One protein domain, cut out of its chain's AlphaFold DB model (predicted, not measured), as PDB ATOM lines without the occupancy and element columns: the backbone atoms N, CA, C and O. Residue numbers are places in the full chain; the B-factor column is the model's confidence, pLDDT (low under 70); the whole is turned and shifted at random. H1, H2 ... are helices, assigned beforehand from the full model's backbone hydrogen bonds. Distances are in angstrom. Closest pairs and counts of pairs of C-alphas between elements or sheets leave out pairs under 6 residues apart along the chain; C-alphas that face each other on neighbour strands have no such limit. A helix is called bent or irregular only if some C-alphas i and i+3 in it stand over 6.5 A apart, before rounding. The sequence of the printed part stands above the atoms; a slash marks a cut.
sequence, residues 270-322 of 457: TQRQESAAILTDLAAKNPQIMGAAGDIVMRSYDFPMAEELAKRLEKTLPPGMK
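What this domain is: This is residues 270 to 322 of the 457 residues of an uncharacterized protein of Burkholderiales bacterium RIFCSPHIGHO2_12_FULL_61_11 (UniProt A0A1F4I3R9). Three helices fold back and forth into a flat, one-layer slab, with H2 in the middle, H1 along one side of it and H3 along the other. H1 and H3 meet H2 but not each other, and residues 317 to 322 follow H3 as a tail without a named element. The printed part has 53 residues with three named helices, in the order H1, H2, H3, and no named strand; the class is all helix. The whole is compact, with a radius of gyration of the C-alphas of 10.8 A, and the C-alphas span 32 by 26 by 14 A along their three main axes.

How they stand to each other: The longest helix is H1, residues 270 to 285, and it touches H2, residues 288 to 300. Their closest C-alphas are those of Ala 276 and Ser 300, 5.1 A apart. The two form a helical hairpin, running opposite ways at a shallow tilt of 18 degrees, with their centres 10.5 A apart. H2 also touches H3, residues 306 to 316, where the closest C-alphas, those of Asp 295 and Ala 310, are 4.0 A apart. H2 and H3 form a second helical hairpin, opposite ways at a shallow tilt of 30 degrees, with centres 9.2 A apart. H1 and H3 are apart. In H1 and H3 every O i to N i+4 pair is within hydrogen-bond range, while in H2 it is 7 of 9.

Where its parts are: H1 begins at C-alpha 270, at (219.905, 175.204, 173.368), and measures 22.5 A from first to last C-alpha. H2 begins at C-alpha 288, at (241.392, 163.366, 181.157), and measures 17.4 A. H2 is irregular: C-alphas 292 and 295 are 8.2 A apart, against about 5 A in a regular helix, and its line is a rough one. H3 measures 15.4 A and ends at C-alpha 316, at (242.535, 158.501, 168.252).

The domain as a whole: The two C-alphas farthest apart, those of Thr 270 and Pro 319, are 31.9 A from each other, and the first and last printed C-alphas, those of Thr 270 and Lys 322, are 26.4 A apart. The printed part has no cut. The link from H1 to H2, 2 residues, and the link from H2 to H3, 5 residues, are both tight. The mean pLDDT of the printed part is 72.1, and 16 residues are under 70, among them residues 270 to 272 and residues 316 to 322.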
ATOM      1  N   THR A 270     219.709 174.837 171.961       68.38
ATOM      2  CA  THR A 270     219.905 175.204 173.368       68.38
ATOM      3  C   THR A 270     220.464 174.039 174.189       68.38
ATOM      4  O   THR A 270     221.425 174.243 174.924       68.38
ATOM      5  N   GLN A 271     219.959 172.809 174.015       68.44
ATOM      6  CA  GLN A 271     220.525 171.625 174.685       68.44
ATOM      7  C   GLN A 271     221.986 171.396 174.293       68.44
ATOM      8  O   GLN A 271     222.809 171.093 175.155       68.44
ATOM      9  N   ARG A 272     222.335 171.583 173.012       69.62
ATOM     10  CA  ARG A 272     223.727 171.507 172.546       69.62
ATOM     11  C   ARG A 272     224.594 172.600 173.159       69.62
ATOM     12  O   ARG A 272     225.691 172.298 173.606       69.62
ATOM     13  N   GLN A 273     224.102 173.835 173.244       72.25
ATOM     14  CA  GLN A 273     224.827 174.941 173.882       72.25
ATOM     15  C   GLN A 273     225.055 174.707 175.383       72.25
ATOM     16  O   GLN A 273     226.155 174.950 175.879       72.25
ATOM     17  N   GLU A 274     224.048 174.213 176.106       74.44
ATOM     18  CA  GLU A 274     224.170 173.859 177.525       74.44
ATOM     19  C   GLU A 274     225.118 172.679 177.729       74.44
ATOM     20  O   GLU A 274     226.012 172.743 178.574       74.44
ATOM     21  N   SER A 275     224.980 171.637 176.905       73.88
ATOM     22  CA  SER A 275     225.882 170.486 176.901       73.88
ATOM     23  C   SER A 275     227.313 170.927 176.632       73.88
ATOM     24  O   SER A 275     228.207 170.554 177.381       73.88
ATOM     25  N   ALA A 276     227.539 171.789 175.639       76.19
ATOM     26  CA  ALA A 276     228.853 172.340 175.344       76.19
ATOM     27  C   ALA A 276     229.411 173.120 176.538       76.19
ATOM     28  O   ALA A 276     230.557 172.900 176.916       76.19
ATOM     29  N   ALA A 277     228.620 173.978 177.188       79.06
ATOM     30  CA  ALA A 277     229.068 174.732 178.358       79.06
ATOM     31  C   ALA A 277     229.452 173.818 179.537       79.06
ATOM     32  O   ALA A 277     230.517 173.998 180.130       79.06
ATOM     33  N   ILE A 278     228.626 172.811 179.841       79.62
ATOM     34  CA  ILE A 278     228.887 171.826 180.901       79.62
ATOM     35  C   ILE A 278     230.126 170.996 180.566       79.62
ATOM     36  O   ILE A 278     231.000 170.827 181.411       79.62
ATOM     37  N   LEU A 279     230.231 170.507 179.329       78.25
ATOM     38  CA  LEU A 279     231.365 169.714 178.862       78.25
ATOM     39  C   LEU A 279     232.659 170.536 178.838       78.25
ATOM     40  O   LEU A 279     233.709 169.999 179.171       78.25
ATOM     41  N   THR A 280     232.589 171.837 178.537       80.56
ATOM     42  CA  THR A 280     233.737 172.758 178.625       80.56
ATOM     43  C   THR A 280     234.211 172.911 180.068       80.56
ATOM     44  O   THR A 280     235.402 172.793 180.339       80.56
ATOM     45  N   ASP A 281     233.291 173.166 181.004       80.94
ATOM     46  CA  ASP A 281     233.613 173.312 182.429       80.94
ATOM     47  C   ASP A 281     234.172 172.004 183.008       80.94
ATOM     48  O   ASP A 281     235.160 171.997 183.746       80.94
ATOM     49  N   LEU A 282     233.583 170.877 182.616       78.88
ATOM     50  CA  LEU A 282     234.024 169.557 183.033       78.88
ATOM     51  C   LEU A 282     235.405 169.206 182.450       78.88
ATOM     52  O   LEU A 282     236.253 168.690 183.176       78.88
ATOM     53  N   ALA A 283     235.661 169.545 181.184       78.75
ATOM     54  CA  ALA A 283     236.967 169.391 180.543       78.75
ATOM     55  C   ALA A 283     238.034 170.306 181.166       78.75
ATOM     56  O   ALA A 283     239.173 169.877 181.349       78.75
ATOM     57  N   ALA A 284     237.673 171.534 181.552       78.44
ATOM     58  CA  ALA A 284     238.569 172.454 182.251       78.44
ATOM     59  C   ALA A 284     238.950 171.940 183.651       78.44
ATOM     60  O   ALA A 284     240.085 172.112 184.089       78.44
ATOM     61  N   LYS A 285     238.015 171.282 184.350       81.00
ATOM     62  CA  LYS A 285     238.245 170.690 185.680       81.00
ATOM     63  C   LYS A 285     238.959 169.343 185.628       81.00
ATOM     64  O   LYS A 285     239.663 168.997 186.574       81.00
ATOM     65  N   ASN A 286     238.770 168.574 184.558       81.25
ATOM     66  CA  ASN A 286     239.409 167.280 184.372       81.25
ATOM     67  C   ASN A 286     239.880 167.091 182.917       81.25
ATOM     68  O   ASN A 286     239.121 166.591 182.078       81.25
ATOM     69  N   PRO A 287     241.162 167.388 182.629       79.19
ATOM     70  CA  PRO A 287     241.743 167.223 181.297       79.19
ATOM     71  C   PRO A 287     241.689 165.787 180.746       79.19
ATOM     72  O   PRO A 287     241.765 165.596 179.534       79.19
ATOM     73  N   GLN A 288     241.511 164.765 181.596       77.44
ATOM     74  CA  GLN A 288     241.392 163.366 181.157       77.44
ATOM     75  C   GLN A 288     240.116 163.107 180.343       77.44
ATOM     76  O   GLN A 288     240.080 162.188 179.528       77.44
ATOM     77  N   ILE A 289     239.079 163.934 180.508       73.69
ATOM     78  CA  ILE A 289     237.813 163.795 179.771       73.69
ATOM     79  C   ILE A 289     238.002 164.117 178.292       73.69
ATOM     80  O   ILE A 289     237.409 163.453 177.448       73.69
ATOM     81  N   MET A 290     238.905 165.040 177.957       73.50
ATOM     82  CA  MET A 290     239.282 165.291 176.564       73.50
ATOM     83  C   MET A 290     239.975 164.081 175.921       73.50
ATOM     84  O   MET A 290     239.850 163.881 174.716       73.50
ATOM     85  N   GLY A 291     240.665 163.259 176.716       71.19
ATOM     86  CA  GLY A 291     241.310 162.028 176.253       71.19
ATOM     87  C   GLY A 291     240.369 160.829 176.108       71.19
ATOM     88  O   GLY A 291     240.704 159.908 175.371       71.19
ATOM     89  N   ALA A 292     239.216 160.827 176.787       71.12
ATOM     90  CA  ALA A 292     238.264 159.709 176.808       71.12
ATOM     91  C   ALA A 292     236.968 159.975 176.021       71.12
ATOM     92  O   ALA A 292     236.388 159.046 175.473       71.12
ATOM     93  N   ALA A 293     236.518 161.229 175.975       69.94
ATOM     94  CA  ALA A 293     235.246 161.660 175.389       69.94
ATOM     95  C   ALA A 293     235.376 163.005 174.641       69.94
ATOM     96  O   ALA A 293     234.421 163.778 174.525       69.94
ATOM     97  N   GLY A 294     236.585 163.330 174.165       72.56
ATOM     98  CA  GLY A 294     236.853 164.575 173.440       72.56
ATOM     99  C   GLY A 294     236.071 164.696 172.127       72.56
ATOM    100  O   GLY A 294     235.767 165.804 171.691       72.56
ATOM    101  N   ASP A 295     235.695 163.575 171.519       75.88
ATOM    102  CA  ASP A 295     234.826 163.501 170.344       75.88
ATOM    103  C   ASP A 295     233.397 163.986 170.642       75.88
ATOM    104  O   ASP A 295     232.854 164.796 169.886       75.88
ATOM    105  N   ILE A 296     232.820 163.578 171.778       76.38
ATOM    106  CA  ILE A 296     231.488 164.006 172.234       76.38
ATOM    107  C   ILE A 296     231.492 165.504 172.561       76.38
ATOM    108  O   ILE A 296     230.591 166.242 172.150       76.38
ATOM    109  N   VAL A 297     232.541 165.974 173.244       75.69
ATOM    110  CA  VAL A 297     232.731 167.398 173.561       75.69
ATOM    111  C   VAL A 297     232.809 168.221 172.275       75.69
ATOM    112  O   VAL A 297     232.094 169.211 172.140       75.69
ATOM    113  N   MET A 298     233.593 167.792 171.284       79.19
ATOM    114  CA  MET A 298     233.703 168.513 170.014       79.19
ATOM    115  C   MET A 298     232.403 168.501 169.209       79.19
ATOM    116  O   MET A 298     232.034 169.542 168.673       79.19
ATOM    117  N   ARG A 299     231.654 167.389 169.189       77.56
ATOM    118  CA  ARG A 299     230.339 167.310 168.525       77.56
ATOM    119  C   ARG A 299     229.288 168.217 169.184       77.56
ATOM    120  O   ARG A 299     228.343 168.648 168.522       77.56
ATOM    121  N   SER A 300     229.444 168.548 170.466       73.94
ATOM    122  CA  SER A 300     228.538 169.474 171.160       73.94
ATOM    123  C   SER A 300     228.692 170.936 170.711       73.94
ATOM    124  O   SER A 300     227.730 171.699 170.803       73.94
ATOM    125  N   TYR A 301     229.845 171.323 170.152       78.50
ATOM    126  CA  TYR A 301     230.070 172.680 169.658       78.50
ATOM    127  C   TYR A 301     229.537 172.901 168.237       78.50
ATOM    128  O   TYR A 301     229.558 172.015 167.383       78.50
ATOM    129  N   ASP A 302     229.099 174.131 167.968       67.50
ATOM    130  CA  ASP A 302     228.503 174.537 166.694       67.50
ATOM    131  C   ASP A 302     229.491 175.372 165.864       67.50
ATOM    132  O   ASP A 302     229.333 176.578 165.689       67.50
ATOM    133  N   PHE A 303     230.572 174.740 165.396       77.25
ATOM    134  CA  PHE A 303     231.490 175.355 164.434       77.25
ATOM    135  C   PHE A 303     231.689 174.454 163.205       77.25
ATOM    136  O   PHE A 303     231.563 173.234 163.319       77.25
ATOM    137  N   PRO A 304     232.037 175.014 162.027       68.62
ATOM    138  CA  PRO A 304     232.011 174.297 160.744       68.62
ATOM    139  C   PRO A 304     232.875 173.025 160.661       68.62
ATOM    140  O   PRO A 304     232.694 172.229 159.750       68.62
ATOM    141  N   MET A 305     233.805 172.828 161.600       70.62
ATOM    142  CA  MET A 305     234.752 171.704 161.646       70.62
ATOM    143  C   MET A 305     234.547 170.779 162.856       70.62
ATOM    144  O   MET A 305     235.337 169.856 163.062       70.62
ATOM    145  N   ALA A 306     233.509 171.006 163.665       72.50
ATOM    146  CA  ALA A 306     233.230 170.238 164.878       72.50
ATOM    147  C   ALA A 306     233.033 168.742 164.577       72.50
ATOM    148  O   ALA A 306     233.620 167.887 165.234       72.50
ATOM    149  N   GLU A 307     232.289 168.434 163.513       73.00
ATOM    150  CA  GLU A 307     232.012 167.068 163.059       73.00
ATOM    151  C   GLU A 307     233.285 166.345 162.573       73.00
ATOM    152  O   GLU A 307     233.486 165.159 162.839       73.00
ATOM    153  N   GLU A 308     234.173 167.052 161.869       72.25
ATOM    154  CA  GLU A 308     235.430 166.487 161.367       72.25
ATOM    155  C   GLU A 308     236.444 166.258 162.487       72.25
ATOM    156  O   GLU A 308     237.129 165.232 162.502       72.25
ATOM    157  N   LEU A 309     236.533 167.191 163.439       68.88
ATOM    158  CA  LEU A 309     237.387 167.052 164.615       68.88
ATOM    159  C   LEU A 309     236.884 165.949 165.545       68.88
ATOM    160  O   LEU A 309     237.700 165.146 165.993       68.88
ATOM    161  N   ALA A 310     235.569 165.837 165.756       70.94
ATOM    162  CA  ALA A 310     234.972 164.738 166.512       70.94
ATOM    163  C   ALA A 310     235.338 163.380 165.895       70.94
ATOM    164  O   ALA A 310     235.878 162.519 166.581       70.94
ATOM    165  N   LYS A 311     235.185 163.225 164.571       76.88
ATOM    166  CA  LYS A 311     235.572 161.998 163.844       76.88
ATOM    167  C   LYS A 311     237.070 161.685 163.918       76.88
ATOM    168  O   LYS A 311     237.463 160.523 163.819       76.88
ATOM    169  N   ARG A 312     237.937 162.699 164.027       70.06
ATOM    170  CA  ARG A 312     239.388 162.500 164.208       70.06
ATOM    171  C   ARG A 312     239.712 162.069 165.633       70.06
ATOM    172  O   ARG A 312     240.472 161.119 165.799       70.06
ATOM    173  N   LEU A 313     239.099 162.711 166.623       68.00
ATOM    174  CA  LEU A 313     239.248 162.365 168.036       68.00
ATOM    175  C   LEU A 313     238.749 160.945 168.314       68.00
ATOM    176  O   LEU A 313     239.460 160.159 168.935       68.00
ATOM    177  N   GLU A 314     237.618 160.564 167.725       69.00
ATOM    178  CA  GLU A 314     237.051 159.216 167.802       69.00
ATOM    179  C   GLU A 314     238.015 158.134 167.269       69.00
ATOM    180  O   GLU A 314     238.109 157.021 167.794       69.00
ATOM    181  N   LYS A 315     238.801 158.458 166.233       71.38
ATOM    182  CA  LYS A 315     239.824 157.554 165.680       71.38
ATOM    183  C   LYS A 315     241.066 157.441 166.561       71.38
ATOM    184  O   LYS A 315     241.713 156.398 166.523       71.38
ATOM    185  N   THR A 316     241.387 158.477 167.332       66.69
ATOM    186  CA  THR A 316     242.535 158.501 168.252       66.69
ATOM    187  C   THR A 316     242.234 157.924 169.638       66.69
ATOM    188  O   THR A 316     243.167 157.705 170.406       66.69
ATOM    189  N   LEU A 317     240.964 157.643 169.958       65.81
ATOM    190  CA  LEU A 317     240.569 157.018 171.223       65.81
ATOM    191  C   LEU A 317     241.109 155.575 171.343       65.81
ATOM    192  O   LEU A 317     240.981 154.795 170.387       65.81
ATOM    193  N   PRO A 318     241.663 155.178 172.510       59.16
ATOM    194  CA  PRO A 318     242.094 153.807 172.774       59.16
ATOM    195  C   PRO A 318     240.957 152.792 172.527       59.16
ATOM    196  O   PRO A 318     239.806 153.078 172.870       59.16
ATOM    197  N   PRO A 319     241.240 151.596 171.970       50.81
ATOM    198  CA  PRO A 319     240.235 150.631 171.491       50.81
ATOM    199  C   PRO A 319     239.434 149.886 172.591       50.81
ATOM    200  O   PRO A 319     239.194 148.688 172.482       50.81
ATOM    201  N   GLY A 320     238.987 150.584 173.640       56.38
ATOM    202  CA  GLY A 320     238.130 150.056 174.712       56.38
ATOM    203  C   GLY A 320     237.029 151.007 175.209       56.38
ATOM    204  O   GLY A 320     236.247 150.603 176.059       56.38
ATOM    205  N   MET A 321     236.950 152.241 174.691       50.00
ATOM    206  CA  MET A 321     235.923 153.244 175.048       50.00
ATOM    207  C   MET A 321     234.942 153.565 173.908       50.00
ATOM    208  O   MET A 321     234.094 154.436 174.050       50.00
ATOM    209  N   LYS A 322     235.038 152.867 172.771       51.69
ATOM    210  CA  LYS A 322     234.086 153.016 171.662       51.69
ATOM    211  C   LYS A 322     232.813 152.240 171.995       51.69
ATOM    212  O   LYS A 322     232.887 151.023 172.142       51.69
TER     213      LYS A 322